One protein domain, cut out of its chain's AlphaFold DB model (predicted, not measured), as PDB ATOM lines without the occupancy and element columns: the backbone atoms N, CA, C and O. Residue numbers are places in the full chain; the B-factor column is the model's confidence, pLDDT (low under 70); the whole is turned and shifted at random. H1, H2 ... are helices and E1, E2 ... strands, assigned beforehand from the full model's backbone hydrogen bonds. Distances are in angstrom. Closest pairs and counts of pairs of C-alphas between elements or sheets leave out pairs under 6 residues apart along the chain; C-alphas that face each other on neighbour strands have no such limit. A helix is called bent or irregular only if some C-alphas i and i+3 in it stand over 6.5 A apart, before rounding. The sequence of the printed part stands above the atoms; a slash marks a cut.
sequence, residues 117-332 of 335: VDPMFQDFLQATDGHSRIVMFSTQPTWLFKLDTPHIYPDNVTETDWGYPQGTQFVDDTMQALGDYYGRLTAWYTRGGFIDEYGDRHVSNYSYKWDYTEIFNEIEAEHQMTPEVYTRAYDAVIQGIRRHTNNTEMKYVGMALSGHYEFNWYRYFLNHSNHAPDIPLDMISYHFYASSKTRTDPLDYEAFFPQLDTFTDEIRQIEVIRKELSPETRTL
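Overview. This is residues 117 to 332 of the 335 residues of a protein of Adineta steineri (UniProt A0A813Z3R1). A small, strongly twisted sheet of four parallel strands, E1 E4 E5 E6, has helix H3 over one face; H2 and the hairpin E2 E3 extend the model at one end, and at the other the long helix H5 reaches out like an arm, its residues 318 to 325 packing on the short helix H4. H1 lies off to the side of the sheet and touches no helix, and within the long loop of residues 137 to 175 residues 154 to 160 stick out. The printed part has 216 residues with five named helices and six named strands, in the order H1 E1 H2 E2 E3 E4 H3 E5 H4 E6 H5; the class is mixed, helices and strands, with under half of the residues in named elements. The whole is compact, with a radius of gyration of the C-alphas of 19.0 A, and spans 57 by 45 by 44 A.

Along the chain. H1, residues 117 to 127, begins at C-alpha 117 (-3.757, -12.528, 33.350) and is 15.3 A long. E1 is residues 134 to 136, 6.5 A. H2, residues 176 to 190, is 20.2 A long. E2, residues 193 to 195, is 7.3 A and E3, residues 201 to 203, is 6.4 A. E4, residues 212 to 215, is 9.9 A. H3, residues 227 to 245, is 26.8 A long. E5, residues 251 to 257, is the longest strand, 18.3 A, from C-alpha 251 (4.953, 6.499, 24.924). H4, residues 263 to 269, is 10.1 A, and E6, residues 283 to 286, is 10.6 A. H5, residues 298 to 325, is the longest helix, 41.0 A, and ends at C-alpha 325 (-0.533, 17.309, 10.563). It has a kink of 27 degrees near residue 305 and is only just irregular: C-alphas 299 and 302 are 6.6 A apart.

Arrangement. The sheet runs E1 E4 E5 E6, with E1 and E6 as edge strands. E1 and E4 are parallel, with N 214 and O 135 at 3.0 A. E4 and E5 are parallel, with N 215 and O 253 at 2.9 A. E5 and E6 are parallel, with N 254 and O 283 at 3.0 A. H3 is on the sheet at a height of 10.1 A, over E4 and E5; it runs along the strands, but only just, at 29 degrees to E4 on the local plane. H3 on one face of this sheet makes two layers, one of helix and one of strands. E4, H3, E5 and E5, H4, E6 are strand-helix-strand units, two parallel neighbour strands with a helix between, each with a right-handed crossover. H2 touches H3 at a steep tilt of 44 degrees, the same way; their closest C-alphas, of Gly 183 and Ile 241, are 3.7 A apart. E2 and E3 form an antiparallel hairpin, with N 202 and O 194 at 2.9 A; the closest C-alphas of H2 and E2, of Ala 187 and Gly 193, are 5.6 A apart. H4 only grazes the four-stranded sheet, with its residues 265 to 269. H3 touches H4 with residues 227 to 231 alone, at a tilt of 37 degrees, only just steep; the closest C-alphas, of Pro 227 and Trp 265, are 5.2 A apart. H5 touches H4 with residues 318 to 325 alone, at a steep tilt of 44 degrees; the closest C-alphas, of Arg 267 and Ile 321, are 6.5 A apart. H1 is apart from H2 and H3, for instance. Every O i to N i+4 pair is within hydrogen-bond range in H1, H3 and H4; in H2 it is 10 of 11 and in H5 18 of 24.

Size, cuts and confidence. The C-alphas farthest apart, of Gly 199 and Leu 299, are 61.0 A apart. The printed part has no cut. The links E1 to H2, E4 to H3, H4 to E6 and E6 to H5 are long. The mean pLDDT of the printed part is 91.2, and six residues are under 70: 149 to 150, 154 to 155, 157 and 164.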
ATOM      1  N   VAL A 117      -4.607 -13.395  34.170       85.75
ATOM      2  CA  VAL A 117      -3.757 -12.528  33.350       85.75
ATOM      3  C   VAL A 117      -2.342 -12.413  33.908       85.75
ATOM      4  O   VAL A 117      -1.401 -12.364  33.121       85.75
ATOM      5  N   ASP A 118      -2.169 -12.427  35.234       92.88
ATOM      6  CA  ASP A 118      -0.861 -12.226  35.862       92.88
ATOM      7  C   ASP A 118       0.170 -13.258  35.381       92.88
ATOM      8  O   ASP A 118       1.216 -12.831  34.888       92.88
ATOM      9  N   PRO A 119      -0.093 -14.584  35.423       92.38
ATOM     10  CA  PRO A 119       0.880 -15.570  34.956       92.38
ATOM     11  C   PRO A 119       1.218 -15.401  33.472       92.38
ATOM     12  O   PRO A 119       2.383 -15.450  33.089       92.38
ATOM     13  N   MET A 120       0.213 -15.127  32.633       89.62
ATOM     14  CA  MET A 120       0.420 -14.923  31.197       89.62
ATOM     15  C   MET A 120       1.261 -13.682  30.908       89.62
ATOM     16  O   MET A 120       2.142 -13.705  30.048       89.62
ATOM     17  N   PHE A 121       0.988 -12.590  31.618       90.81
ATOM     18  CA  PHE A 121       1.738 -11.360  31.456       90.81
ATOM     19  C   PHE A 121       3.169 -11.540  31.952       90.81
ATOM     20  O   PHE A 121       4.101 -11.167  31.249       90.81
ATOM     21  N   GLN A 122       3.373 -12.186  33.101       92.88
ATOM     22  CA  GLN A 122       4.702 -12.524  33.612       92.88
ATOM     23  C   GLN A 122       5.514 -13.358  32.622       92.88
ATOM     24  O   GLN A 122       6.653 -12.989  32.327       92.88
ATOM     25  N   ASP A 123       4.924 -14.417  32.065       93.75
ATOM     26  CA  ASP A 123       5.564 -15.261  31.053       93.75
ATOM     27  C   ASP A 123       5.972 -14.433  29.828       93.75
ATOM     28  O   ASP A 123       7.103 -14.540  29.349       93.75
ATOM     29  N   PHE A 124       5.095 -13.541  29.356       91.31
ATOM     30  CA  PHE A 124       5.412 -12.616  28.268       91.31
ATOM     31  C   PHE A 124       6.571 -11.674  28.626       91.31
ATOM     32  O   PHE A 124       7.513 -11.520  27.843       91.31
ATOM     33  N   LEU A 125       6.541 -11.051  29.808       90.19
ATOM     34  CA  LEU A 125       7.585 -10.122  30.242       90.19
ATOM     35  C   LEU A 125       8.938 -10.819  30.427       90.19
ATOM     36  O   LEU A 125       9.965 -10.190  30.162       90.19
ATOM     37  N   GLN A 126       8.940 -12.080  30.864       91.50
ATOM     38  CA  GLN A 126      10.137 -12.905  31.006       91.50
ATOM     39  C   GLN A 126      10.675 -13.353  29.643       91.50
ATOM     40  O   GLN A 126      11.874 -13.249  29.392       91.50
ATOM     41  N   ALA A 127       9.805 -13.815  28.743       94.00
ATOM     42  CA  ALA A 127      10.191 -14.243  27.399       94.00
ATOM     43  C   ALA A 127      10.749 -13.091  26.547       94.00
ATOM     44  O   ALA A 127      11.540 -13.318  25.635       94.00
ATOM     45  N   THR A 128      10.354 -11.855  26.859       92.38
ATOM     46  CA  THR A 128      10.789 -10.631  26.173       92.38
ATOM     47  C   THR A 128      11.771  -9.801  27.002       92.38
ATOM     48  O   THR A 128      11.917  -8.593  26.781       92.38
ATOM     49  N   ASP A 129      12.441 -10.404  27.988       90.81
ATOM     50  CA  ASP A 129      13.458  -9.697  28.764       90.81
ATOM     51  C   ASP A 129      14.595  -9.191  27.857       90.81
ATOM     52  O   ASP A 129      14.948  -9.810  26.848       90.81
ATOM     53  N   GLY A 130      15.107  -7.999  28.158       89.94
ATOM     54  CA  GLY A 130      16.095  -7.300  27.330       89.94
ATOM     55  C   GLY A 130      15.582  -6.719  26.000       89.94
ATOM     56  O   GLY A 130      16.369  -6.099  25.287       89.94
ATOM     57  N   HIS A 131      14.294  -6.864  25.665       90.19
ATOM     58  CA  HIS A 131      13.703  -6.329  24.433       90.19
ATOM     59  C   HIS A 131      12.761  -5.151  24.706       90.19
ATOM     60  O   HIS A 131      12.086  -5.086  25.737       90.19
ATOM     61  N   SER A 132      12.684  -4.221  23.746       88.31
ATOM     62  CA  SER A 132      11.620  -3.209  23.735       88.31
ATOM     63  C   SER A 132      10.279  -3.891  23.488       88.31
ATOM     64  O   SER A 132      10.179  -4.766  22.630       88.31
ATOM     65  N   ARG A 133       9.256  -3.489  24.240       89.81
ATOM     66  CA  ARG A 133       7.922  -4.088  24.202       89.81
ATOM     67  C   ARG A 133       6.867  -2.999  24.103       89.81
ATOM     68  O   ARG A 133       6.979  -1.979  24.780       89.81
ATOM     69  N   ILE A 134       5.856  -3.255  23.287       91.81
ATOM     70  CA  ILE A 134       4.628  -2.472  23.219       91.81
ATOM     71  C   ILE A 134       3.553  -3.381  23.786       91.81
ATOM     72  O   ILE A 134       3.320  -4.469  23.263       91.81
ATOM     73  N   VAL A 135       2.986  -2.986  24.921       91.31
ATOM     74  CA  VAL A 135       1.910  -3.755  25.542       91.31
ATOM     75  C   VAL A 135       0.585  -3.167  25.088       91.31
ATOM     76  O   VAL A 135       0.391  -1.956  25.144       91.31
ATOM     77  N   MET A 136      -0.324  -4.035  24.667       89.94
ATOM     78  CA  MET A 136      -1.669  -3.665  24.265       89.94
ATOM     79  C   MET A 136      -2.665  -4.562  24.987       89.94
ATOM     80  O   MET A 136      -2.619  -5.786  24.859       89.94
ATOM     81  N   PHE A 137      -3.587  -3.950  25.722       83.00
ATOM     82  CA  PHE A 137      -4.825  -4.616  26.109       83.00
ATOM     83  C   PHE A 137      -5.847  -4.277  25.033       83.00
ATOM     84  O   PHE A 137      -6.402  -3.180  25.029       83.00
ATOM     85  N   SER A 138      -5.988  -5.201  24.085       79.50
ATOM     86  CA  SER A 138      -6.619  -4.978  22.779       79.50
ATOM     87  C   SER A 138      -8.023  -4.403  22.872       79.50
ATOM     88  O   SER A 138      -8.368  -3.521  22.095       79.50
ATOM     89  N   THR A 139      -8.808  -4.875  23.833       82.31
ATOM     90  CA  THR A 139     -10.249  -4.691  23.811       82.31
ATOM     91  C   THR A 139     -10.750  -4.107  25.132       82.31
ATOM     92  O   THR A 139     -10.151  -4.317  26.198       82.31
ATOM     93  N   GLN A 140     -11.822  -3.315  25.067       88.19
ATOM     94  CA  GLN A 140     -12.399  -2.662  26.240       88.19
ATOM     95  C   GLN A 140     -13.463  -3.569  26.854       88.19
ATOM     96  O   GLN A 140     -14.264  -4.171  26.135       88.19
ATOM     97  N   PRO A 141     -13.518  -3.682  28.182       82.25
ATOM     98  CA  PRO A 141     -14.580  -4.452  28.793       82.25
ATOM     99  C   PRO A 141     -15.989  -3.922  28.473       82.25
ATOM    100  O   PRO A 141     -16.252  -2.720  28.529       82.25
ATOM    101  N   THR A 142     -16.924  -4.833  28.208       82.69
ATOM    102  CA  THR A 142     -18.273  -4.531  27.691       82.69
ATOM    103  C   THR A 142     -19.111  -3.625  28.604       82.69
ATOM    104  O   THR A 142     -19.953  -2.856  28.153       82.69
ATOM    105  N   TRP A 143     -18.864  -3.675  29.908       78.56
ATOM    106  CA  TRP A 143     -19.531  -2.851  30.918       78.56
ATOM    107  C   TRP A 143     -19.134  -1.373  30.899       78.56
ATOM    108  O   TRP A 143     -19.809  -0.556  31.524       78.56
ATOM    109  N   LEU A 144     -18.045  -1.016  30.209       86.44
ATOM    110  CA  LEU A 144     -17.699   0.380  29.946       86.44
ATOM    111  C   LEU A 144     -18.623   0.999  28.896       86.44
ATOM    112  O   LEU A 144     -18.553   2.204  28.668       86.44
ATOM    113  N   PHE A 145     -19.519   0.209  28.302       88.00
ATOM    114  CA  PHE A 145     -20.515   0.656  27.345       88.00
ATOM    115  C   PHE A 145     -21.928   0.574  27.916       88.00
ATOM    116  O   PHE A 145     -22.254  -0.244  28.775       88.00
ATOM    117  N   LYS A 146     -22.798   1.446  27.411       84.56
ATOM    118  CA  LYS A 146     -24.242   1.366  27.603       84.56
ATOM    119  C   LYS A 146     -24.752   0.183  26.794       84.56
ATOM    120  O   LYS A 146     -24.566   0.128  25.578       84.56
ATOM    121  N   LEU A 147     -25.401  -0.746  27.485       81.19
ATOM    122  CA  LEU A 147     -25.968  -1.950  26.898       81.19
ATOM    123  C   LEU A 147     -27.478  -1.947  27.114       81.19
ATOM    124  O   LEU A 147     -27.938  -1.729  28.236       81.19
ATOM    125  N   ASP A 148     -28.237  -2.253  26.065       75.94
ATOM    126  CA  ASP A 148     -29.685  -2.479  26.184       75.94
ATOM    127  C   ASP A 148     -29.986  -3.770  26.961       75.94
ATOM    128  O   ASP A 148     -30.992  -3.874  27.665       75.94
ATOM    129  N   THR A 149     -29.094  -4.757  26.850       68.44
ATOM    130  CA  THR A 149     -29.147  -6.029  27.574       68.44
ATOM    131  C   THR A 149     -27.765  -6.383  28.118       68.44
ATOM    132  O   THR A 149     -26.796  -6.253  27.367       68.44
ATOM    133  N   PRO A 150     -27.645  -6.877  29.365       68.12
ATOM    134  CA  PRO A 150     -26.364  -7.326  29.900       68.12
ATOM    135  C   PRO A 150     -25.717  -8.389  29.010       68.12
ATOM    136  O   PRO A 150     -26.382  -9.344  28.600       68.12
ATOM    137  N   HIS A 151     -24.422  -8.235  28.740       74.69
ATOM    138  CA  HIS A 151     -23.624  -9.278  28.106       74.69
ATOM    139  C   HIS A 151     -23.215 -10.309  29.159       74.69
ATOM    140  O   HIS A 151     -22.676  -9.950  30.206       74.69
ATOM    141  N   ILE A 152     -23.524 -11.580  28.906       70.75
ATOM    142  CA  ILE A 152     -23.262 -12.674  29.843       70.75
ATOM    143  C   ILE A 152     -22.081 -13.480  29.326       70.75
ATOM    144  O   ILE A 152     -22.188 -14.164  28.308       70.75
ATOM    145  N   TYR A 153     -20.979 -13.420  30.064       70.69
ATOM    146  CA  TYR A 153     -19.775 -14.181  29.765       70.69
ATOM    147  C   TYR A 153     -19.957 -15.668  30.105       70.69
ATOM    148  O   TYR A 153     -20.699 -16.001  31.040       70.69
ATOM    149  N   PRO A 154     -19.277 -16.579  29.387       69.94
ATOM    150  CA  PRO A 154     -19.278 -17.996  29.726       69.94
ATOM    151  C   PRO A 154     -18.804 -18.254  31.164       69.94
ATOM    152  O   PRO A 154     -17.827 -17.671  31.630       69.94
ATOM    153  N   ASP A 155     -19.447 -19.197  31.860       65.19
ATOM    154  CA  ASP A 155     -19.014 -19.621  33.202       65.19
ATOM    155  C   ASP A 155     -17.612 -20.257  33.191       65.19
ATOM    156  O   ASP A 155     -16.901 -20.234  34.200       65.19
ATOM    157  N   ASN A 156     -17.227 -20.858  32.062       71.31
ATOM    158  CA  ASN A 156     -15.904 -21.417  31.856       71.31
ATOM    159  C   ASN A 156     -14.972 -20.363  31.244       71.31
ATOM    160  O   ASN A 156     -15.066 -20.061  30.060       71.31
ATOM    161  N   VAL A 157     -13.996 -19.902  32.027       69.69
ATOM    162  CA  VAL A 157     -12.993 -18.902  31.615       69.69
ATOM    163  C   VAL A 157     -12.112 -19.327  30.431       69.69
ATOM    164  O   VAL A 157     -11.390 -18.503  29.879       69.69
ATOM    165  N   THR A 158     -12.119 -20.608  30.045       77.50
ATOM    166  CA  THR A 158     -11.386 -21.091  28.863       77.50
ATOM    167  C   THR A 158     -12.244 -21.152  27.602       77.50
ATOM    168  O   THR A 158     -11.730 -21.500  26.541       77.50
ATOM    169  N   GLU A 159     -13.552 -20.923  27.709       78.06
ATOM    170  CA  GLU A 159     -14.461 -20.921  26.567       78.06
ATOM    171  C   GLU A 159     -14.327 -19.613  25.783       78.06
ATOM    172  O   GLU A 159     -14.214 -18.533  26.357       78.06
ATOM    173  N   THR A 160     -14.303 -19.713  24.453       79.50
ATOM    174  CA  THR A 160     -14.236 -18.531  23.595       79.50
ATOM    175  C   THR A 160     -15.593 -17.847  23.536       79.50
ATOM    176  O   THR A 160     -16.571 -18.446  23.090       79.50
ATOM    177  N   ASP A 161     -15.621 -16.570  23.899       78.44
ATOM    178  CA  ASP A 161     -16.779 -15.709  23.714       78.44
ATOM    179  C   ASP A 161     -16.664 -14.920  22.401       78.44
ATOM    180  O   ASP A 161     -15.935 -13.937  22.309       78.44
ATOM    181  N   TRP A 162     -17.382 -15.374  21.372       80.81
ATOM    182  CA  TRP A 162     -17.497 -14.670  20.087       80.81
ATOM    183  C   TRP A 162     -18.585 -13.585  20.085       80.81
ATOM    184  O   TRP A 162     -18.765 -12.908  19.075       80.81
ATOM    185  N   GLY A 163     -19.369 -13.479  21.164       75.56
ATOM    186  CA  GLY A 163     -20.376 -12.437  21.352       75.56
ATOM    187  C   GLY A 163     -19.776 -11.148  21.906       75.56
ATOM    188  O   GLY A 163     -20.364 -10.087  21.756       75.56
ATOM    189  N   TYR A 164     -18.592 -11.210  22.496       67.06
ATOM    190  CA  TYR A 164     -17.746 -10.045  22.706       67.06
ATOM    191  C   TYR A 164     -17.289  -9.463  21.351       67.06
ATOM    192  O   TYR A 164     -16.947 -10.259  20.472       67.06
ATOM    193  N   PRO A 165     -17.232  -8.133  21.120       76.19
ATOM    194  CA  PRO A 165     -17.534  -6.997  21.999       76.19
ATOM    195  C   PRO A 165     -18.932  -6.373  21.769       76.19
ATOM    196  O   PRO A 165     -19.394  -6.257  20.635       76.19
ATOM    197  N   GLN A 166     -19.615  -5.930  22.837       83.88
ATOM    198  CA  GLN A 166     -20.965  -5.331  22.754       83.88
ATOM    199  C   GLN A 166     -20.989  -3.844  23.137       83.88
ATOM    200  O   GLN A 166     -20.188  -3.373  23.941       83.88
ATOM    201  N   GLY A 167     -21.974  -3.116  22.603       88.19
ATOM    202  CA  GLY A 167     -22.196  -1.694  22.882       88.19
ATOM    203  C   GLY A 167     -21.415  -0.755  21.955       88.19
ATOM    204  O   GLY A 167     -20.385  -1.123  21.402       88.19
ATOM    205  N   THR A 168     -21.932   0.459  21.763       90.88
ATOM    206  CA  THR A 168     -21.341   1.483  20.869       90.88
ATOM    207  C   THR A 168     -21.189   2.856  21.529       90.88
ATOM    208  O   THR A 168     -20.609   3.776  20.958       90.88
ATOM    209  N   GLN A 169     -21.707   3.019  22.749       90.88
ATOM    210  CA  GLN A 169     -21.631   4.263  23.509       90.88
ATOM    211  C   GLN A 169     -21.065   3.975  24.896       90.88
ATOM    212  O   GLN A 169     -21.603   3.122  25.592       90.88
ATOM    213  N   PHE A 170     -20.032   4.703  25.321       89.81
ATOM    214  CA  PHE A 170     -19.488   4.578  26.675       89.81
ATOM    215  C   PHE A 170     -20.520   4.947  27.756       89.81
ATOM    216  O   PHE A 170     -21.437   5.743  27.521       89.81
ATOM    217  N   VAL A 171     -20.377   4.367  28.951       84.12
ATOM    218  CA  VAL A 171     -21.255   4.628  30.108       84.12
ATOM    219  C   VAL A 171     -21.208   6.080  30.573       84.12
ATOM    220  O   VAL A 171     -22.223   6.594  31.045       84.12
ATOM    221  N   ASP A 172     -20.074   6.754  30.383       84.38
ATOM    222  CA  ASP A 172     -19.876   8.157  30.713       84.38
ATOM    223  C   ASP A 172     -19.358   8.964  29.514       84.38
ATOM    224  O   ASP A 172     -18.442   8.565  28.798       84.38
ATOM    225  N   ASP A 173     -19.932  10.150  29.299       83.94
ATOM    226  CA  ASP A 173     -19.573  10.988  28.146       83.94
ATOM    227  C   ASP A 173     -18.151  11.573  28.262       83.94
ATOM    228  O   ASP A 173     -17.555  11.972  27.259       83.94
ATOM    229  N   THR A 174     -17.607  11.616  29.483       85.06
ATOM    230  CA  THR A 174     -16.231  12.031  29.787       85.06
ATOM    231  C   THR A 174     -15.191  10.947  29.528       85.06
ATOM    232  O   THR A 174     -14.006  11.270  29.501       85.06
ATOM    233  N   MET A 175     -15.604   9.682  29.370       93.62
ATOM    234  CA  MET A 175     -14.721   8.509  29.292       93.62
ATOM    235  C   MET A 175     -13.732   8.405  30.469       93.62
ATOM    236  O   MET A 175     -12.675   7.780  30.381       93.62
ATOM    237  N   GLN A 176     -14.063   9.010  31.609       88.00
ATOM    238  CA  GLN A 176     -13.257   8.951  32.815       88.00
ATOM    239  C   GLN A 176     -13.198   7.520  33.349       88.00
ATOM    240  O   GLN A 176     -12.121   7.091  33.758       88.00
ATOM    241  N   ALA A 177     -14.311   6.779  33.304       87.88
ATOM    242  CA  ALA A 177     -14.343   5.377  33.722       87.88
ATOM    243  C   ALA A 177     -13.384   4.516  32.882       87.88
ATOM    244  O   ALA A 177     -12.627   3.715  33.431       87.88
ATOM    245  N   LEU A 178     -13.354   4.748  31.565       93.81
ATOM    246  CA  LEU A 178     -12.413   4.114  30.640       93.81
ATOM    247  C   LEU A 178     -10.958   4.433  31.015       93.81
ATOM    248  O   LEU A 178     -10.130   3.532  31.146       93.81
ATOM    249  N   GLY A 179     -10.649   5.715  31.218       95.31
ATOM    250  CA  GLY A 179      -9.313   6.147  31.616       95.31
ATOM    251  C   GLY A 179      -8.873   5.550  32.952       95.31
ATOM    252  O   GLY A 179      -7.774   5.003  33.064       95.31
ATOM    253  N   ASP A 180      -9.729   5.623  33.969       93.31
ATOM    254  CA  ASP A 180      -9.449   5.102  35.307       93.31
ATOM    255  C   ASP A 180      -9.236   3.584  35.295       93.31
ATOM    256  O   ASP A 180      -8.335   3.092  35.975       93.31
ATOM    257  N   TYR A 181      -9.999   2.849  34.481       94.19
ATOM    258  CA  TYR A 181      -9.820   1.414  34.285       94.19
ATOM    259  C   TYR A 181      -8.406   1.071  33.795       94.19
ATOM    260  O   TYR A 181      -7.664   0.360  34.481       94.19
ATOM    261  N   TYR A 182      -7.999   1.622  32.646       96.12
ATOM    262  CA  TYR A 182      -6.678   1.337  32.082       96.12
ATOM    263  C   TYR A 182      -5.553   1.895  32.953       96.12
ATOM    264  O   TYR A 182      -4.524   1.242  33.113       96.12
ATOM    265  N   GLY A 183      -5.755   3.047  33.593       96.44
ATOM    266  CA  GLY A 183      -4.765   3.615  34.500       96.44
ATOM    267  C   GLY A 183      -4.495   2.743  35.723       96.44
ATOM    268  O   GLY A 183      -3.332   2.534  36.080       96.44
ATOM    269  N   ARG A 184      -5.537   2.181  36.344       96.50
ATOM    270  CA  ARG A 184      -5.400   1.236  37.464       96.50
ATOM    271  C   ARG A 184      -4.794  -0.089  37.023       96.50
ATOM    272  O   ARG A 184      -3.921  -0.604  37.718       96.50
ATOM    273  N   LEU A 185      -5.174  -0.596  35.849       95.00
ATOM    274  CA  LEU A 185      -4.558  -1.781  35.250       95.00
ATOM    275  C   LEU A 185      -3.051  -1.574  35.022       95.00
ATOM    276  O   LEU A 185      -2.241  -2.421  35.389       95.00
ATOM    277  N   THR A 186      -2.632  -0.418  34.504       96.06
ATOM    278  CA  THR A 186      -1.207  -0.080  34.383       96.06
ATOM    279  C   THR A 186      -0.542   0.081  35.755       96.06
ATOM    280  O   THR A 186       0.585  -0.385  35.953       96.06
ATOM    281  N   ALA A 187      -1.207   0.702  36.731       97.31
ATOM    282  CA  ALA A 187      -0.682   0.872  38.088       97.31
ATOM    283  C   ALA A 187      -0.498  -0.465  38.825       97.31
ATOM    284  O   ALA A 187       0.502  -0.641  39.524       97.31
ATOM    285  N   TRP A 188      -1.373  -1.447  38.592       97.25
ATOM    286  CA  TRP A 188      -1.204  -2.815  39.083       97.25
ATOM    287  C   TRP A 188       0.173  -3.379  38.723       97.25
ATOM    288  O   TRP A 188       0.865  -3.912  39.585       97.25
ATOM    289  N   TYR A 189       0.632  -3.190  37.486       95.50
ATOM    290  CA  TYR A 189       1.916  -3.726  37.029       95.50
ATOM    291  C   TYR A 189       3.122  -2.817  37.302       95.50
ATOM    292  O   TYR A 189       4.247  -3.309  37.404       95.50
ATOM    293  N   THR A 190       2.920  -1.503  37.413       95.62
ATOM    294  CA  THR A 190       4.019  -0.515  37.472       95.62
ATOM    295  C   THR A 190       4.214   0.133  38.844       95.62
ATOM    296  O   THR A 190       5.278   0.694  39.103       95.62
ATOM    297  N   ARG A 191       3.215   0.080  39.733       97.12
ATOM    298  CA  ARG A 191       3.177   0.823  41.010       97.12
ATOM    299  C   ARG A 191       2.940  -0.047  42.246       97.12
ATOM    300  O   ARG A 191       2.800   0.499  43.340       97.12
ATOM    301  N   GLY A 192       2.905  -1.371  42.107       96.69
ATOM    302  CA  GLY A 192       2.613  -2.282  43.218       96.69
ATOM    303  C   GLY A 192       1.138  -2.292  43.628       96.69
ATOM    304  O   GLY A 192       0.822  -2.595  44.782       96.69
ATOM    305  N   GLY A 193       0.235  -1.903  42.722       96.38
ATOM    306  CA  GLY A 193      -1.201  -1.809  42.980       96.38
ATOM    307  C   GLY A 193      -1.776  -0.410  42.747       96.38
ATOM    308  O   GLY A 193      -1.124   0.462  42.175       96.38
ATOM    309  N   PHE A 194      -3.013  -0.200  43.192       96.12
ATOM    310  CA  PHE A 194      -3.767   1.044  42.997       96.12
ATOM    311  C   PHE A 194      -4.823   1.239  44.095       96.12
ATOM    312  O   PHE A 194      -5.017   0.383  44.962       96.12
ATOM    313  N   ILE A 195      -5.485   2.395  44.064       89.31
ATOM    314  CA  ILE A 195      -6.676   2.692  44.864       89.31
ATOM    315  C   ILE A 195      -7.857   2.809  43.898       89.31
ATOM    316  O   ILE A 195      -7.745   3.465  42.856       89.31
ATOM    317  N   ASP A 196      -8.956   2.129  44.203       87.62
ATOM    318  CA  ASP A 196     -10.152   2.154  43.364       87.62
ATOM    319  C   ASP A 196     -11.032   3.394  43.611       87.62
ATOM    320  O   ASP A 196     -10.676   4.305  44.360       87.62
ATOM    321  N   GLU A 197     -12.170   3.486  42.925       80.94
ATOM    322  CA  GLU A 197     -13.100   4.616  43.031       80.94
ATOM    323  C   GLU A 197     -13.771   4.754  44.405       80.94
ATOM    324  O   GLU A 197     -14.288   5.829  44.710       80.94
ATOM    325  N   TYR A 198     -13.736   3.714  45.239       81.44
ATOM    326  CA  TYR A 198     -14.295   3.722  46.591       81.44
ATOM    327  C   TYR A 198     -13.231   3.929  47.672       81.44
ATOM    328  O   TYR A 198     -13.562   4.054  48.851       81.44
ATOM    329  N   GLY A 199     -11.964   4.062  47.277       82.69
ATOM    330  CA  GLY A 199     -10.850   4.273  48.191       82.69
ATOM    331  C   GLY A 199     -10.219   2.978  48.702       82.69
ATOM    332  O   GLY A 199      -9.313   3.051  49.538       82.69
ATOM    333  N   ASP A 200     -10.634   1.815  48.194       84.81
ATOM    334  CA  ASP A 200     -10.051   0.540  48.592       84.81
ATOM    335  C   ASP A 200      -8.708   0.323  47.901       84.81
ATOM    336  O   ASP A 200      -8.512   0.588  46.710       84.81
ATOM    337  N   ARG A 201      -7.742  -0.158  48.685       92.62
ATOM    338  CA  ARG A 201      -6.380  -0.404  48.217       92.62
ATOM    339  C   ARG A 201      -6.240  -1.831  47.703       92.62
ATOM    340  O   ARG A 201      -6.300  -2.781  48.482       92.62
ATOM    341  N   HIS A 202      -5.899  -1.959  46.428       90.88
ATOM    342  CA  HIS A 202      -5.548  -3.217  45.773       90.88
ATOM    343  C   HIS A 202      -4.028  -3.305  45.647       90.88
ATOM    344  O   HIS A 202      -3.385  -2.341  45.233       90.88
ATOM    345  N   VAL A 203      -3.430  -4.428  46.048       96.62
ATOM    346  CA  VAL A 203      -1.968  -4.565  46.186       96.62
ATOM    347  C   VAL A 203      -1.442  -5.646  45.258       96.62
ATOM    348  O   VAL A 203      -1.923  -6.776  45.305       96.62
ATOM    349  N   SER A 204      -0.408  -5.313  44.490       96.69
ATOM    350  CA  SER A 204       0.375  -6.262  43.701       96.69
ATOM    351  C   SER A 204       1.827  -6.287  44.183       96.69
ATOM    352  O   SER A 204       2.281  -5.396  44.903       96.69
ATOM    353  N   ASN A 205       2.582  -7.292  43.744       95.88
ATOM    354  CA  ASN A 205       4.022  -7.385  44.000       95.88
ATOM    355  C   ASN A 205       4.865  -6.907  42.798       95.88
ATOM    356  O   ASN A 205       6.041  -7.257  42.697       95.88
ATOM    357  N   TYR A 206       4.276  -6.138  41.874       95.81
ATOM    358  CA  TYR A 206       4.911  -5.750  40.611       95.81
ATOM    359  C   TYR A 206       5.379  -4.298  40.597       95.81
ATOM    360  O   TYR A 206       4.766  -3.410  41.183       95.81
ATOM    361  N   SER A 207       6.470  -4.051  39.877       95.06
ATOM    362  CA  SER A 207       7.014  -2.711  39.641       95.06
ATOM    363  C   SER A 207       7.772  -2.688  38.311       95.06
ATOM    364  O   SER A 207       8.947  -2.320  38.248       95.06
ATOM    365  N   TYR A 208       7.125  -3.163  37.249       92.62
ATOM    366  CA  TYR A 208       7.732  -3.255  35.926       92.62
ATOM    367  C   TYR A 208       7.963  -1.873  35.310       92.62
ATOM    368  O   TYR A 208       7.165  -0.950  35.486       92.62
ATOM    369  N   LYS A 209       9.042  -1.746  34.531       90.69
ATOM    370  CA  LYS A 209       9.234  -0.603  33.634       90.69
ATOM    371  C   LYS A 209       8.354  -0.804  32.403       90.69
ATOM    372  O   LYS A 209       8.488  -1.809  31.709       90.69
ATOM    373  N   TRP A 210       7.462   0.146  32.152       91.75
ATOM    374  CA  TRP A 210       6.507   0.099  31.052       91.75
ATOM    375  C   TRP A 210       6.696   1.344  30.193       91.75
ATOM    376  O   TRP A 210       6.312   2.442  30.589       91.75
ATOM    377  N   ASP A 211       7.349   1.164  29.048       92.31
ATOM    378  CA  ASP A 211       7.801   2.283  28.215       92.31
ATOM    379  C   ASP A 211       6.809   2.627  27.102       92.31
ATOM    380  O   ASP A 211       6.649   3.801  26.783       92.31
ATOM    381  N   TYR A 212       6.133   1.624  26.532       94.19
ATOM    382  CA  TYR A 212       5.203   1.804  25.422       94.19
ATOM    383  C   TYR A 212       3.885   1.083  25.680       94.19
ATOM    384  O   TYR A 212       3.874  -0.077  26.106       94.19
ATOM    385  N   THR A 213       2.779   1.748  25.370       95.31
ATOM    386  CA  THR A 213       1.462   1.118  25.308       95.31
ATOM    387  C   THR A 213       0.777   1.483  24.004       95.31
ATOM    388  O   THR A 213       0.842   2.627  23.557       95.31
ATOM    389  N   GLU A 214       0.123   0.508  23.394       96.62
ATOM    390  CA  GLU A 214      -0.765   0.741  22.261       96.62
ATOM    391  C   GLU A 214      -2.203   0.772  22.759       96.62
ATOM    392  O   GLU A 214      -2.590  -0.024  23.623       96.62
ATOM    393  N   ILE A 215      -2.955   1.764  22.295       96.31
ATOM    394  CA  ILE A 215      -4.317   2.014  22.744       96.31
ATOM    395  C   ILE A 215      -5.266   1.431  21.705       96.31
ATOM    396  O   ILE A 215      -5.576   2.070  20.703       96.31
ATOM    397  N   PHE A 216      -5.741   0.230  22.036       94.06
ATOM    398  CA  PHE A 216      -6.734  -0.562  21.308       94.06
ATOM    399  C   PHE A 216      -6.244  -1.132  19.977       94.06
ATOM    400  O   PHE A 216      -5.182  -0.780  19.476       94.06
ATOM    401  N   ASN A 217      -7.026  -2.072  19.453       92.56
ATOM    402  CA  ASN A 217      -6.734  -2.850  18.261       92.56
ATOM    403  C   ASN A 217      -7.884  -2.693  17.263       92.56
ATOM    404  O   ASN A 217      -9.025  -2.895  17.660       92.56
ATOM    405  N   GLU A 218      -7.596  -2.393  15.991       92.25
ATOM    406  CA  GLU A 218      -8.598  -2.380  14.904       92.25
ATOM    407  C   GLU A 218      -9.862  -1.594  15.263       92.25
ATOM    408  O   GLU A 218     -10.998  -2.066  15.174       92.25
ATOM    409  N   ILE A 219      -9.640  -0.371  15.732       91.31
ATOM    410  CA  ILE A 219     -10.651   0.490  16.352       91.31
ATOM    411  C   ILE A 219     -11.836   0.813  15.441       91.31
ATOM    412  O   ILE A 219     -12.904   1.176  15.921       91.31
ATOM    413  N   GLU A 220     -11.661   0.701  14.128       91.25
ATOM    414  CA  GLU A 220     -12.703   0.911  13.132       91.25
ATOM    415  C   GLU A 220     -13.634  -0.303  12.982       91.25
ATOM    416  O   GLU A 220     -14.748  -0.170  12.471       91.25
ATOM    417  N   ALA A 221     -13.205  -1.477  13.451       87.44
ATOM    418  CA  ALA A 221     -13.979  -2.713  13.430       87.44
ATOM    419  C   ALA A 221     -14.697  -2.985  14.765       87.44
ATOM    420  O   ALA A 221     -15.781  -3.576  14.771       87.44
ATOM    421  N   GLU A 222     -14.131  -2.545  15.893       83.00
ATOM    422  CA  GLU A 222     -14.706  -2.746  17.227       83.00
ATOM    423  C   GLU A 222     -15.658  -1.606  17.638       83.00
ATOM    424  O   GLU A 222     -15.428  -0.430  17.364       83.00
ATOM    425  N   HIS A 223     -16.766  -1.946  18.311       87.88
ATOM    426  CA  HIS A 223     -17.705  -0.993  18.934       87.88
ATOM    427  C   HIS A 223     -18.278   0.125  18.030       87.88
ATOM    428  O   HIS A 223     -18.881   1.073  18.535       87.88
ATOM    429  N   GLN A 224     -18.147   0.014  16.700       89.19
ATOM    430  CA  GLN A 224     -18.541   1.047  15.728       89.19
ATOM    431  C   GLN A 224     -17.952   2.428  16.060       89.19
ATOM    432  O   GLN A 224     -18.641   3.448  15.944       89.19
ATOM    433  N   MET A 225     -16.698   2.478  16.522       91.56
ATOM    434  CA  MET A 225     -16.081   3.761  16.840       91.56
ATOM    435  C   MET A 225     -15.939   4.624  15.581       91.56
ATOM    436  O   MET A 225     -15.704   4.141  14.477       91.56
ATOM    437  N   THR A 226     -16.061   5.936  15.769       95.88
ATOM    438  CA  THR A 226     -15.675   6.937  14.768       95.88
ATOM    439  C   THR A 226     -14.317   7.541  15.147       95.88
ATOM    440  O   THR A 226     -13.920   7.430  16.317       95.88
ATOM    441  N   PRO A 227     -13.622   8.244  14.230       97.62
ATOM    442  CA  PRO A 227     -12.383   8.947  14.561       97.62
ATOM    443  C   PRO A 227     -12.518   9.879  15.775       97.62
ATOM    444  O   PRO A 227     -11.632   9.920  16.626       97.62
ATOM    445  N   GLU A 228     -13.651  10.572  15.906       97.38
ATOM    446  CA  GLU A 228     -13.981  11.466  17.022       97.38
ATOM    447  C   GLU A 228     -14.119  10.716  18.353       97.38
ATOM    448  O   GLU A 228     -13.673  11.187  19.403       97.38
ATOM    449  N   VAL A 229     -14.792   9.562  18.343       96.12
ATOM    450  CA  VAL A 229     -15.006   8.755  19.551       96.12
ATOM    451  C   VAL A 229     -13.688   8.149  20.009       96.12
ATOM    452  O   VAL A 229     -13.342   8.294  21.180       96.12
ATOM    453  N   TYR A 230     -12.930   7.550  19.091       96.62
ATOM    454  CA  TYR A 230     -11.636   6.966  19.412       96.62
ATOM    455  C   TYR A 230     -10.627   8.013  19.893       96.62
ATOM    456  O   TYR A 230      -9.946   7.778  20.882       96.62
ATOM    457  N   THR A 231     -10.558   9.186  19.256       98.00
ATOM    458  CA  THR A 231      -9.648  10.268  19.675       98.00
ATOM    459  C   THR A 231      -9.886  10.664  21.135       98.00
ATOM    460  O   THR A 231      -8.947  10.748  21.923       98.00
ATOM    461  N   ARG A 232     -11.155  10.793  21.548       97.56
ATOM    462  CA  ARG A 232     -11.502  11.046  22.957       97.56
ATOM    463  C   ARG A 232     -11.153   9.873  23.874       97.56
ATOM    464  O   ARG A 232     -10.709  10.095  24.998       97.56
ATOM    465  N   ALA A 233     -11.343   8.641  23.408       96.81
ATOM    466  CA  ALA A 233     -11.009   7.443  24.170       96.81
ATOM    467  C   ALA A 233      -9.490   7.321  24.392       96.81
ATOM    468  O   ALA A 233      -9.051   7.053  25.510       96.81
ATOM    469  N   TYR A 234      -8.696   7.602  23.357       97.81
ATOM    470  CA  TYR A 234      -7.238   7.679  23.400       97.81
ATOM    471  C   TYR A 234      -6.764   8.679  24.459       97.81
ATOM    472  O   TYR A 234      -5.995   8.321  25.355       97.81
ATOM    473  N   ASP A 235      -7.302   9.899  24.428       98.25
ATOM    474  CA  ASP A 235      -6.990  10.940  25.410       98.25
ATOM    475  C   ASP A 235      -7.322  10.499  26.834       98.25
ATOM    476  O   ASP A 235      -6.507  10.649  27.751       98.25
ATOM    477  N   ALA A 236      -8.513   9.930  27.027       97.69
ATOM    478  CA  ALA A 236      -8.987   9.498  28.332       97.69
ATOM    479  C   ALA A 236      -8.108   8.391  28.931       97.69
ATOM    480  O   ALA A 236      -7.761   8.456  30.115       97.69
ATOM    481  N   VAL A 237      -7.685   7.414  28.120       97.81
ATOM    482  CA  VAL A 237      -6.761   6.348  28.536       97.81
ATOM    483  C   VAL A 237      -5.422   6.928  28.991       97.81
ATOM    484  O   VAL A 237      -4.949   6.593  30.079       97.81
ATOM    485  N   ILE A 238      -4.832   7.853  28.230       97.94
ATOM    486  CA  ILE A 238      -3.554   8.491  28.589       97.94
ATOM    487  C   ILE A 238      -3.679   9.290  29.886       97.94
ATOM    488  O   ILE A 238      -2.833   9.177  30.780       97.94
ATOM    489  N   GLN A 239      -4.739  10.087  30.018       97.12
ATOM    490  CA  GLN A 239      -5.002  10.862  31.231       97.12
ATOM    491  C   GLN A 239      -5.184   9.955  32.447       97.12
ATOM    492  O   GLN A 239      -4.650  10.256  33.516       97.12
ATOM    493  N   GLY A 240      -5.896   8.840  32.289       96.75
ATOM    494  CA  GLY A 240      -6.077   7.833  33.326       96.75
ATOM    495  C   GLY A 240      -4.765   7.174  33.744       96.75
ATOM    496  O   GLY A 240      -4.444   7.134  34.933       96.75
ATOM    497  N   ILE A 241      -3.944   6.742  32.782       97.62
ATOM    498  CA  ILE A 241      -2.608   6.193  33.055       97.62
ATOM    499  C   ILE A 241      -1.766   7.197  33.833       97.62
ATOM    500  O   ILE A 241      -1.231   6.852  34.889       97.62
ATOM    501  N   ARG A 242      -1.689   8.453  33.387       96.75
ATOM    502  CA  ARG A 242      -0.940   9.500  34.096       96.75
ATOM    503  C   ARG A 242      -1.465   9.718  35.515       96.75
ATOM    504  O   ARG A 242      -0.663   9.782  36.441       96.75
ATOM    505  N   ARG A 243      -2.788   9.760  35.697       96.00
ATOM    506  CA  ARG A 243      -3.452   9.956  36.997       96.00
ATOM    507  C   ARG A 243      -3.129   8.855  38.006       96.00
ATOM    508  O   ARG A 243      -2.909   9.158  39.174       96.00
ATOM    509  N   HIS A 244      -3.090   7.597  37.567       96.69
ATOM    510  CA  HIS A 244      -2.908   6.440  38.458       96.69
ATOM    511  C   HIS A 244      -1.455   5.995  38.618       96.69
ATOM    512  O   HIS A 244      -1.117   5.318  39.588       96.69
ATOM    513  N   THR A 245      -0.571   6.377  37.695       97.00
ATOM    514  CA  THR A 245       0.826   5.911  37.695       97.00
ATOM    515  C   THR A 245       1.851   7.017  37.921       97.00
ATOM    516  O   THR A 245       2.990   6.712  38.277       97.00
ATOM    517  N   ASN A 246       1.473   8.287  37.726       94.44
ATOM    518  CA  ASN A 246       2.386   9.426  37.581       94.44
ATOM    519  C   ASN A 246       3.455   9.224  36.486       94.44
ATOM    520  O   ASN A 246       4.504   9.864  36.524       94.44
ATOM    521  N   ASN A 247       3.221   8.330  35.519       93.31
ATOM    522  CA  ASN A 247       4.147   8.095  34.420       93.31
ATOM    523  C   ASN A 247       3.882   9.088  33.280       93.31
ATOM    524  O   ASN A 247       2.920   8.945  32.529       93.31
ATOM    525  N   THR A 248       4.744  10.096  33.157       92.31
ATOM    526  CA  THR A 248       4.717  11.081  32.063       92.31
ATOM    527  C   THR A 248       5.662  10.738  30.913       92.31
ATOM    528  O   THR A 248       5.606  11.392  29.877       92.31
ATOM    529  N   GLU A 249       6.514   9.725  31.090       94.12
ATOM    530  CA  GLU A 249       7.540   9.320  30.121       94.12
ATOM    531  C   GLU A 249       7.060   8.213  29.173       94.12
ATOM    532  O   GLU A 249       7.663   8.008  28.118       94.12
ATOM    533  N   MET A 250       5.988   7.499  29.545       95.56
ATOM    534  CA  MET A 250       5.372   6.464  28.716       95.56
ATOM    535  C   MET A 250       4.994   7.022  27.345       95.56
ATOM    536  O   MET A 250       4.499   8.145  27.224       95.56
ATOM    537  N   LYS A 251       5.236   6.207  26.321       96.69
ATOM    538  CA  LYS A 251       4.953   6.499  24.924       96.69
ATOM    539  C   LYS A 251       3.730   5.735  24.449       96.69
ATOM    540  O   LYS A 251       3.537   4.574  24.813       96.69
ATOM    541  N   TYR A 252       2.925   6.392  23.626       97.44
ATOM    542  CA  TYR A 252       1.620   5.879  23.232       97.44
ATOM    543  C   TYR A 252       1.540   5.648  21.728       97.44
ATOM    544  O   TYR A 252       1.882   6.517  20.927       97.44
ATOM    545  N   VAL A 253       1.071   4.464  21.351       97.56
ATOM    546  CA  VAL A 253       0.761   4.101  19.967       97.56
ATOM    547  C   VAL A 253      -0.751   4.138  19.797       97.56
ATOM    548  O   VAL A 253      -1.474   3.639  20.658       97.56
ATOM    549  N   GLY A 254      -1.227   4.754  18.719       95.88
ATOM    550  CA  GLY A 254      -2.649   4.815  18.410       95.88
ATOM    551  C   GLY A 254      -3.037   4.194  17.071       95.88
ATOM    552  O   GLY A 254      -2.228   4.063  16.153       95.88
ATOM    553  N   MET A 255      -4.343   3.967  16.969       93.94
ATOM    554  CA  MET A 255      -5.141   3.561  15.819       93.94
ATOM    555  C   MET A 255      -5.139   2.064  15.530       93.94
ATOM    556  O   MET A 255      -6.215   1.483  15.543       93.94
ATOM    557  N   ALA A 256      -3.986   1.440  15.274       94.50
ATOM    558  CA  ALA A 256      -3.918   0.015  14.935       94.50
ATOM    559  C   ALA A 256      -4.945  -0.406  13.855       94.50
ATOM    560  O   ALA A 256      -5.582  -1.451  13.976       94.50
ATOM    561  N   LEU A 257      -5.146   0.433  12.823       94.44
ATOM    562  CA  LEU A 257      -6.211   0.222  11.833       94.44
ATOM    563  C   LEU A 257      -5.958  -1.047  11.013       94.44
ATOM    564  O   LEU A 257      -4.891  -1.185  10.413       94.44
ATOM    565  N   SER A 258      -6.962  -1.910  10.886       91.88
ATOM    566  CA  SER A 258      -7.015  -2.952   9.852       91.88
ATOM    567  C   SER A 258      -7.273  -2.349   8.465       91.88
ATOM    568  O   SER A 258      -6.638  -2.732   7.480       91.88
ATOM    569  N   GLY A 259      -8.151  -1.344   8.395       89.75
ATOM    570  CA  GLY A 259      -8.504  -0.563   7.214       89.75
ATOM    571  C   GLY A 259      -7.539   0.594   6.969       89.75
ATOM    572  O   GLY A 259      -7.923   1.761   7.028       89.75
ATOM    573  N   HIS A 260      -6.270   0.304   6.666       85.56
ATOM    574  CA  HIS A 260      -5.235   1.336   6.478       85.56
ATOM    575  C   HIS A 260      -5.558   2.384   5.391       85.56
ATOM    576  O   HIS A 260      -5.022   3.489   5.426       85.56
ATOM    577  N   TYR A 261      -6.459   2.080   4.458       90.75
ATOM    578  CA  TYR A 261      -6.918   2.985   3.400       90.75
ATOM    579  C   TYR A 261      -7.927   4.053   3.870       90.75
ATOM    580  O   TYR A 261      -8.287   4.952   3.103       90.75
ATOM    581  N   GLU A 262      -8.403   4.005   5.118       94.25
ATOM    582  CA  GLU A 262      -9.386   4.959   5.636       94.25
ATOM    583  C   GLU A 262      -8.746   6.290   6.080       94.25
ATOM    584  O   GLU A 262      -8.690   6.651   7.256       94.25
ATOM    585  N   PHE A 263      -8.289   7.088   5.111       97.19
ATOM    586  CA  PHE A 263      -7.511   8.318   5.336       97.19
ATOM    587  C   PHE A 263      -8.170   9.404   6.207       97.19
ATOM    588  O   PHE A 263      -7.483  10.339   6.632       97.19
ATOM    589  N   ASN A 264      -9.482   9.325   6.456       97.44
ATOM    590  CA  ASN A 264     -10.176  10.233   7.370       97.44
ATOM    591  C   ASN A 264      -9.756  10.011   8.832       97.44
ATOM    592  O   ASN A 264      -9.595  10.988   9.560       97.44
ATOM    593  N   TRP A 265      -9.501   8.762   9.239       97.88
ATOM    594  CA  TRP A 265      -9.016   8.445  10.585       97.88
ATOM    595  C   TRP A 265      -7.696   9.148  10.875       97.88
ATOM    596  O   TRP A 265      -7.600   9.900  11.839       97.88
ATOM    597  N   TYR A 266      -6.721   9.006   9.976       98.00
ATOM    598  CA  TYR A 266      -5.421   9.667  10.091       98.00
ATOM    599  C   TYR A 266      -5.543  11.191  10.117       98.00
ATOM    600  O   TYR A 266      -4.877  11.845  10.911       98.00
ATOM    601  N   ARG A 267      -6.395  11.775   9.262       98.50
ATOM    602  CA  ARG A 267      -6.593  13.235   9.223       98.50
ATOM    603  C   ARG A 267      -7.191  13.782  10.504       98.50
ATOM    604  O   ARG A 267      -6.815  14.869  10.931       98.50
ATOM    605  N   TYR A 268      -8.140  13.057  11.079       98.69
ATOM    606  CA  TYR A 268      -8.776  13.475  12.312       98.69
ATOM    607  C   TYR A 268      -7.832  13.277  13.501       98.69
ATOM    608  O   TYR A 268      -7.567  14.232  14.224       98.69
ATOM    609  N   PHE A 269      -7.282  12.075  13.667       98.56
ATOM    610  CA  PHE A 269      -6.435  11.720  14.805       98.56
ATOM    611  C   PHE A 269      -5.108  12.493  14.814       98.56
ATOM    612  O   PHE A 269      -4.699  13.025  15.831       98.56
ATOM    613  N   LEU A 270      -4.425  12.658  13.679       98.56
ATOM    614  CA  LEU A 270      -3.124  13.353  13.670       98.56
ATOM    615  C   LEU A 270      -3.242  14.874  13.830       98.56
ATOM    616  O   LEU A 270      -2.229  15.565  13.931       98.56
ATOM    617  N   ASN A 271      -4.456  15.422  13.836       98.44
ATOM    618  CA  ASN A 271      -4.667  16.834  14.091       98.44
ATOM    619  C   ASN A 271      -4.728  17.094  15.602       98.44
ATOM    620  O   ASN A 271      -5.762  16.893  16.234       98.44
ATOM    621  N   HIS A 272      -3.644  17.648  16.154       97.69
ATOM    622  CA  HIS A 272      -3.521  18.029  17.571       97.69
ATOM    623  C   HIS A 272      -4.704  18.825  18.133       97.69
ATOM    624  O   HIS A 272      -5.002  18.714  19.316       97.69
ATOM    625  N   SER A 273      -5.399  19.623  17.314       97.88
ATOM    626  CA  SER A 273      -6.558  20.401  17.782       97.88
ATOM    627  C   SER A 273      -7.785  19.555  18.144       97.88
ATOM    628  O   SER A 273      -8.688  20.062  18.806       97.88
ATOM    629  N   ASN A 274      -7.811  18.284  17.735       98.56
ATOM    630  CA  ASN A 274      -8.857  17.329  18.092       98.56
ATOM    631  C   ASN A 274      -8.581  16.604  19.418       98.56
ATOM    632  O   ASN A 274      -9.479  15.939  19.930       98.56
ATOM    633  N   HIS A 275      -7.375  16.746  19.970       98.50
ATOM    634  CA  HIS A 275      -6.964  16.129  21.224       98.50
ATOM    635  C   HIS A 275      -7.062  17.106  22.400       98.50
ATOM    636  O   HIS A 275      -6.976  18.330  22.254       98.50
ATOM    637  N   ALA A 276      -7.212  16.560  23.603       96.75
ATOM    638  CA  ALA A 276      -7.064  17.304  24.839       96.75
ATOM    639  C   ALA A 276      -5.636  17.884  24.962       96.75
ATOM    640  O   ALA A 276      -4.679  17.314  24.428       96.75
ATOM    641  N   PRO A 277      -5.454  18.997  25.696       95.12
ATOM    642  CA  PRO A 277      -4.129  19.568  25.911       95.12
ATOM    643  C   PRO A 277      -3.146  18.551  26.506       95.12
ATOM    644  O   PRO A 277      -3.515  17.734  27.351       95.12
ATOM    645  N   ASP A 278      -1.884  18.639  26.084       91.19
ATOM    646  CA  ASP A 278      -0.759  17.826  26.568       91.19
ATOM    647  C   ASP A 278      -0.860  16.312  26.302       91.19
ATOM    648  O   ASP A 278      -0.074  15.530  26.861       91.19
ATOM    649  N   ILE A 279      -1.789  15.872  25.448       97.19
ATOM    650  CA  ILE A 279      -1.818  14.492  24.965       97.19
ATOM    651  C   ILE A 279      -0.768  14.315  23.862       97.19
ATOM    652  O   ILE A 279      -0.808  15.026  22.860       97.19
ATOM    653  N   PRO A 280       0.204  13.401  24.039       96.88
ATOM    654  CA  PRO A 280       1.221  13.164  23.036       96.88
ATOM    655  C   PRO A 280       0.669  12.272  21.925       96.88
ATOM    656  O   PRO A 280      -0.006  11.280  22.188       96.88
ATOM    657  N   LEU A 281       1.052  12.584  20.692       97.62
ATOM    658  CA  LEU A 281       0.917  11.694  19.546       97.62
ATOM    659  C   LEU A 281       2.306  11.115  19.265       97.62
ATOM    660  O   LEU A 281       3.066  11.626  18.450       97.62
ATOM    661  N   ASP A 282       2.722  10.119  20.050       97.44
ATOM    662  CA  ASP A 282       4.091   9.606  19.927       97.44
ATOM    663  C   ASP A 282       4.246   8.724  18.687       97.44
ATOM    664  O   ASP A 282       5.265   8.799  17.989       97.44
ATOM    665  N   MET A 283       3.262   7.853  18.450       97.38
ATOM    666  CA  MET A 283       3.295   6.820  17.424       97.38
ATOM    667  C   MET A 283       1.899   6.490  16.879       97.38
ATOM    668  O   MET A 283       0.913   6.492  17.613       97.38
ATOM    669  N   ILE A 284       1.849   6.111  15.605       96.75
ATOM    670  CA  ILE A 284       0.702   5.460  14.974       96.75
ATOM    671  C   ILE A 284       1.083   4.100  14.387       96.75
ATOM    672  O   ILE A 284       2.226   3.883  13.968       96.75
ATOM    673  N   SER A 285       0.104   3.206  14.337       95.50
ATOM    674  CA  SER A 285       0.202   1.861  13.775       95.50
ATOM    675  C   SER A 285      -0.979   1.546  12.857       95.50
ATOM    676  O   SER A 285      -2.016   2.214  12.870       95.50
ATOM    677  N   TYR A 286      -0.784   0.522  12.035       94.38
ATOM    678  CA  TYR A 286      -1.766  -0.030  11.111       94.38
ATOM    679  C   TYR A 286      -1.358  -1.462  10.761       94.38
ATOM    680  O   TYR A 286      -0.173  -1.812  10.782       94.38
ATOM    681  N   HIS A 287      -2.338  -2.292  10.436       92.94
ATOM    682  CA  HIS A 287      -2.130  -3.669  10.020       92.94
ATOM    683  C   HIS A 287      -2.033  -3.780   8.501       92.94
ATOM    684  O   HIS A 287      -2.384  -2.870   7.754       92.94
ATOM    685  N   PHE A 288      -1.551  -4.932   8.046       92.31
ATOM    686  CA  PHE A 288      -1.592  -5.326   6.647       92.31
ATOM    687  C   PHE A 288      -1.958  -6.803   6.557       92.31
ATOM    688  O   PHE A 288      -1.210  -7.673   7.012       92.31
ATOM    689  N   TYR A 289      -3.106  -7.084   5.945       90.25
ATOM    690  CA  TYR A 289      -3.601  -8.440   5.739       90.25
ATOM    691  C   TYR A 289      -3.637  -8.762   4.249       90.25
ATOM    692  O   TYR A 289      -4.585  -8.426   3.545       90.25
ATOM    693  N   ALA A 290      -2.611  -9.464   3.766       90.19
ATOM    694  CA  ALA A 290      -2.633 -10.027   2.422       90.19
ATOM    695  C   ALA A 290      -3.449 -11.329   2.393       90.19
ATOM    696  O   ALA A 290      -3.356 -12.167   3.296       90.19
ATOM    697  N   SER A 291      -4.221 -11.526   1.326       90.12
ATOM    698  CA  SER A 291      -5.043 -12.723   1.127       90.12
ATOM    699  C   SER A 291      -4.694 -13.460  -0.167       90.12
ATOM    700  O   SER A 291      -4.251 -12.872  -1.151       90.12
ATOM    701  N   SER A 292      -4.856 -14.780  -0.161       91.38
ATOM    702  CA  SER A 292      -4.635 -15.661  -1.310       91.38
ATOM    703  C   SER A 292      -5.761 -16.685  -1.374       91.38
ATOM    704  O   SER A 292      -6.511 -16.872  -0.412       91.38
ATOM    705  N   LYS A 293      -5.882 -17.376  -2.512       90.12
ATOM    706  CA  LYS A 293      -6.907 -18.410  -2.696       90.12
ATOM    707  C   LYS A 293      -6.756 -19.551  -1.687       90.12
ATOM    708  O   LYS A 293      -7.755 -20.030  -1.153       90.12
ATOM    709  N   THR A 294      -5.523 -19.977  -1.420       86.38
ATOM    710  CA  THR A 294      -5.209 -20.941  -0.364       86.38
ATOM    711  C   THR A 294      -4.016 -20.470   0.466       86.38
ATOM    712  O   THR A 294      -3.116 -19.797  -0.032       86.38
ATOM    713  N   ARG A 295      -3.997 -20.843   1.753       81.50
ATOM    714  CA  ARG A 295      -2.873 -20.575   2.676       81.50
ATOM    715  C   ARG A 295      -1.893 -21.752   2.780       81.50
ATOM    716  O   ARG A 295      -1.043 -21.766   3.661       81.50
ATOM    717  N   THR A 296      -2.068 -22.769   1.939       88.12
ATOM    718  CA  THR A 296      -1.309 -24.028   1.989       88.12
ATOM    719  C   THR A 296      -0.564 -24.325   0.696       88.12
ATOM    720  O   THR A 296       0.315 -25.182   0.714       88.12
ATOM    721  N   ASP A 297      -0.907 -23.657  -0.408       88.81
ATOM    722  CA  ASP A 297      -0.180 -23.759  -1.669       88.81
ATOM    723  C   ASP A 297       0.718 -22.523  -1.854       88.81
ATOM    724  O   ASP A 297       0.208 -21.423  -2.078       88.81
ATOM    725  N   PRO A 298       2.054 -22.670  -1.778       87.62
ATOM    726  CA  PRO A 298       2.978 -21.568  -2.024       87.62
ATOM    727  C   PRO A 298       2.847 -20.944  -3.419       87.62
ATOM    728  O   PRO A 298       3.242 -19.795  -3.596       87.62
ATOM    729  N   LEU A 299       2.294 -21.659  -4.408       88.88
ATOM    730  CA  LEU A 299       2.070 -21.110  -5.750       88.88
ATOM    731  C   LEU A 299       0.998 -20.012  -5.760       88.88
ATOM    732  O   LEU A 299       1.024 -19.147  -6.631       88.88
ATOM    733  N   ASP A 300       0.093 -20.004  -4.777       89.12
ATOM    734  CA  ASP A 300      -0.930 -18.966  -4.636       89.12
ATOM    735  C   ASP A 300      -0.381 -17.675  -3.992       89.12
ATOM    736  O   ASP A 300      -1.081 -16.660  -3.964       89.12
ATOM    737  N   TYR A 301       0.854 -17.676  -3.469       90.00
ATOM    738  CA  TYR A 301       1.424 -16.527  -2.748       90.00
ATOM    739  C   TYR A 301       1.812 -15.365  -3.665       90.00
ATOM    740  O   TYR A 301       1.916 -14.235  -3.193       90.00
ATOM    741  N   GLU A 302       1.934 -15.602  -4.975       91.00
ATOM    742  CA  GLU A 302       2.098 -14.535  -5.974       91.00
ATOM    743  C   GLU A 302       0.970 -13.488  -5.893       91.00
ATOM    744  O   GLU A 302       1.173 -12.312  -6.193       91.00
ATOM    745  N   ALA A 303      -0.217 -13.877  -5.408       90.69
ATOM    746  CA  ALA A 303      -1.335 -12.960  -5.194       90.69
ATOM    747  C   ALA A 303      -1.063 -11.890  -4.118       90.69
ATOM    748  O   ALA A 303      -1.743 -10.862  -4.107       90.69
ATOM    749  N   PHE A 304      -0.091 -12.095  -3.221       92.12
ATOM    750  CA  PHE A 304       0.243 -11.134  -2.167       92.12
ATOM    751  C   PHE A 304       0.990  -9.905  -2.696       92.12
ATOM    752  O   PHE A 304       0.818  -8.822  -2.141       92.12
ATOM    753  N   PHE A 305       1.794 -10.034  -3.757       92.69
ATOM    754  CA  PHE A 305       2.669  -8.942  -4.204       92.69
ATOM    755  C   PHE A 305       1.903  -7.699  -4.689       92.69
ATOM    756  O   PHE A 305       2.209  -6.615  -4.200       92.69
ATOM    757  N   PRO A 306       0.844  -7.803  -5.518       94.81
ATOM    758  CA  PRO A 306       0.062  -6.623  -5.897       94.81
ATOM    759  C   PRO A 306      -0.659  -5.954  -4.711       94.81
ATOM    760  O   PRO A 306      -0.860  -4.739  -4.705       94.81
ATOM    761  N   GLN A 307      -1.048  -6.735  -3.694       94.25
ATOM    762  CA  GLN A 307      -1.633  -6.201  -2.456       94.25
ATOM    763  C   GLN A 307      -0.583  -5.438  -1.641       94.25
ATOM    764  O   GLN A 307      -0.881  -4.370  -1.118       94.25
ATOM    765  N   LEU A 308       0.652  -5.947  -1.581       92.88
ATOM    766  CA  LEU A 308       1.774  -5.266  -0.935       92.88
ATOM    767  C   LEU A 308       2.154  -3.967  -1.662       92.88
ATOM    768  O   LEU A 308       2.444  -2.968  -1.005       92.88
ATOM    769  N   ASP A 309       2.122  -3.959  -2.996       94.88
ATOM    770  CA  ASP A 309       2.340  -2.744  -3.787       94.88
ATOM    771  C   ASP A 309       1.273  -1.687  -3.461       94.88
ATOM    772  O   ASP A 309       1.607  -0.538  -3.169       94.88
ATOM    773  N   THR A 310       0.001  -2.100  -3.414       95.25
ATOM    774  CA  THR A 310      -1.125  -1.225  -3.039       95.25
ATOM    775  C   THR A 310      -0.953  -0.670  -1.624       95.25
ATOM    776  O   THR A 310      -1.010   0.542  -1.424       95.25
ATOM    777  N   PHE A 311      -0.649  -1.539  -0.656       94.44
ATOM    778  CA  PHE A 311      -0.377  -1.142   0.723       94.44
ATOM    779  C   PHE A 311       0.773  -0.134   0.804       94.44
ATOM    780  O   PHE A 311       0.669   0.879   1.489       94.44
ATOM    781  N   THR A 312       1.853  -0.352   0.052       93.12
ATOM    782  CA  THR A 312       3.002   0.563   0.016       93.12
ATOM    783  C   THR A 312       2.602   1.959  -0.474       93.12
ATOM    784  O   THR A 312       3.076   2.962   0.066       93.12
ATOM    785  N   ASP A 313       1.724   2.052  -1.473       95.00
ATOM    786  CA  ASP A 313       1.206   3.333  -1.962       95.00
ATOM    787  C   ASP A 313       0.302   4.033  -0.943       95.00
ATOM    788  O   ASP A 313       0.344   5.259  -0.806       95.00
ATOM    789  N   GLU A 314      -0.474   3.277  -0.175       95.25
ATOM    790  CA  GLU A 314      -1.308   3.817   0.899       95.25
ATOM    791  C   GLU A 314      -0.464   4.281   2.093       95.25
ATOM    792  O   GLU A 314      -0.710   5.369   2.615       95.25
ATOM    793  N   ILE A 315       0.609   3.566   2.452       94.19
ATOM    794  CA  ILE A 315       1.573   4.020   3.469       94.19
ATOM    795  C   ILE A 315       2.244   5.324   3.051       94.19
ATOM    796  O   ILE A 315       2.385   6.236   3.867       94.19
ATOM    797  N   ARG A 316       2.610   5.477   1.773       95.00
ATOM    798  CA  ARG A 316       3.139   6.754   1.266       95.00
ATOM    799  C   ARG A 316       2.144   7.894   1.470       95.00
ATOM    800  O   ARG A 316       2.562   8.996   1.819       95.00
ATOM    801  N   GLN A 317       0.849   7.643   1.278       96.50
ATOM    802  CA  GLN A 317      -0.193   8.639   1.532       96.50
ATOM    803  C   GLN A 317      -0.351   8.935   3.026       96.50
ATOM    804  O   GLN A 317      -0.393  10.107   3.395       96.50
ATOM    805  N   ILE A 318      -0.366   7.916   3.890       96.25
ATOM    806  CA  ILE A 318      -0.395   8.083   5.353       96.25
ATOM    807  C   ILE A 318       0.786   8.936   5.823       96.25
ATOM    808  O   ILE A 318       0.598   9.891   6.575       96.25
ATOM    809  N   GLU A 319       1.987   8.671   5.311       96.19
ATOM    810  CA  GLU A 319       3.185   9.449   5.625       96.19
ATOM    811  C   GLU A 319       3.081  10.916   5.192       96.19
ATOM    812  O   GLU A 319       3.625  11.791   5.869       96.19
ATOM    813  N   VAL A 320       2.386  11.215   4.089       97.56
ATOM    814  CA  VAL A 320       2.097  12.602   3.691       97.56
ATOM    815  C   VAL A 320       1.171  13.266   4.709       97.56
ATOM    816  O   VAL A 320       1.498  14.354   5.178       97.56
ATOM    817  N   ILE A 321       0.074  12.606   5.105       98.19
ATOM    818  CA  ILE A 321      -0.869  13.132   6.114       98.19
ATOM    819  C   ILE A 321      -0.141  13.396   7.434       98.19
ATOM    820  O   ILE A 321      -0.276  14.468   8.020       98.19
ATOM    821  N   ARG A 322       0.662  12.432   7.894       97.69
ATOM    822  CA  ARG A 322       1.424  12.532   9.140       97.69
ATOM    823  C   ARG A 322       2.407  13.690   9.113       97.69
ATOM    824  O   ARG A 322       2.412  14.492  10.034       97.69
ATOM    825  N   LYS A 323       3.198  13.830   8.047       97.56
ATOM    826  CA  LYS A 323       4.143  14.952   7.907       97.56
ATOM    827  C   LYS A 323       3.450  16.311   7.846       97.56
ATOM    828  O   LYS A 323       4.054  17.296   8.256       97.56
ATOM    829  N   GLU A 324       2.228  16.364   7.324       98.25
ATOM    830  CA  GLU A 324       1.423  17.584   7.257       98.25
ATOM    831  C   GLU A 324       0.845  17.975   8.625       98.25
ATOM    832  O   GLU A 324       0.943  19.139   9.010       98.25
ATOM    833  N   LEU A 325       0.259  17.023   9.358       98.44
ATOM    834  CA  LEU A 325      -0.533  17.309  10.563       98.44
ATOM    835  C   LEU A 325       0.228  17.121  11.884       98.44
ATOM    836  O   LEU A 325      -0.025  17.851  12.837       98.44
ATOM    837  N   SER A 326       1.154  16.163  11.943       98.12
ATOM    838  CA  SER A 326       1.936  15.827  13.140       98.12
ATOM    839  C   SER A 326       3.297  15.221  12.748       98.12
ATOM    840  O   SER A 326       3.519  14.007  12.833       98.12
ATOM    841  N   PRO A 327       4.236  16.049  12.247       97.19
ATOM    842  CA  PRO A 327       5.519  15.588  11.711       97.19
ATOM    843  C   PRO A 327       6.417  14.877  12.736       97.19
ATOM    844  O   PRO A 327       7.301  14.110  12.338       97.19
ATOM    845  N   GLU A 328       6.194  15.106  14.027       96.50
ATOM    846  CA  GLU A 328       6.851  14.450  15.160       96.50
ATOM    847  C   GLU A 328       6.270  13.079  15.526       96.50
ATOM    848  O   GLU A 328       7.010  12.262  16.084       96.50
ATOM    849  N   THR A 329       5.004  12.794  15.182       97.62
ATOM    850  CA  THR A 329       4.420  11.455  15.363       97.62
ATOM    851  C   THR A 329       5.230  10.456  14.556       97.62
ATOM    852  O   THR A 329       5.513  10.691  13.383       97.62
ATOM    853  N   ARG A 330       5.603   9.320  15.141       95.69
ATOM    854  CA  ARG A 330       6.304   8.244  14.423       95.69
ATOM    855  C   ARG A 330       5.320   7.223  13.859       95.69
ATOM    856  O   ARG A 330       4.237   7.034  14.390       95.69
ATOM    857  N   THR A 331       5.715   6.514  12.817       91.62
ATOM    858  CA  THR A 331       5.066   5.267  12.400       91.62
ATOM    859  C   THR A 331       5.825   4.085  12.986       91.62
ATOM    860  O   THR A 331       7.049   4.134  13.153       91.62
ATOM    861  N   LEU A 332       5.107   3.016  13.326       79.12
ATOM    862  CA  LEU A 332       5.703   1.717  13.641       79.12
ATOM    863  C   LEU A 332       6.269   1.081  12.365       79.12
ATOM    864  O   LEU A 332       5.706   0.159  11.788       79.12
TER     865      LEU A 332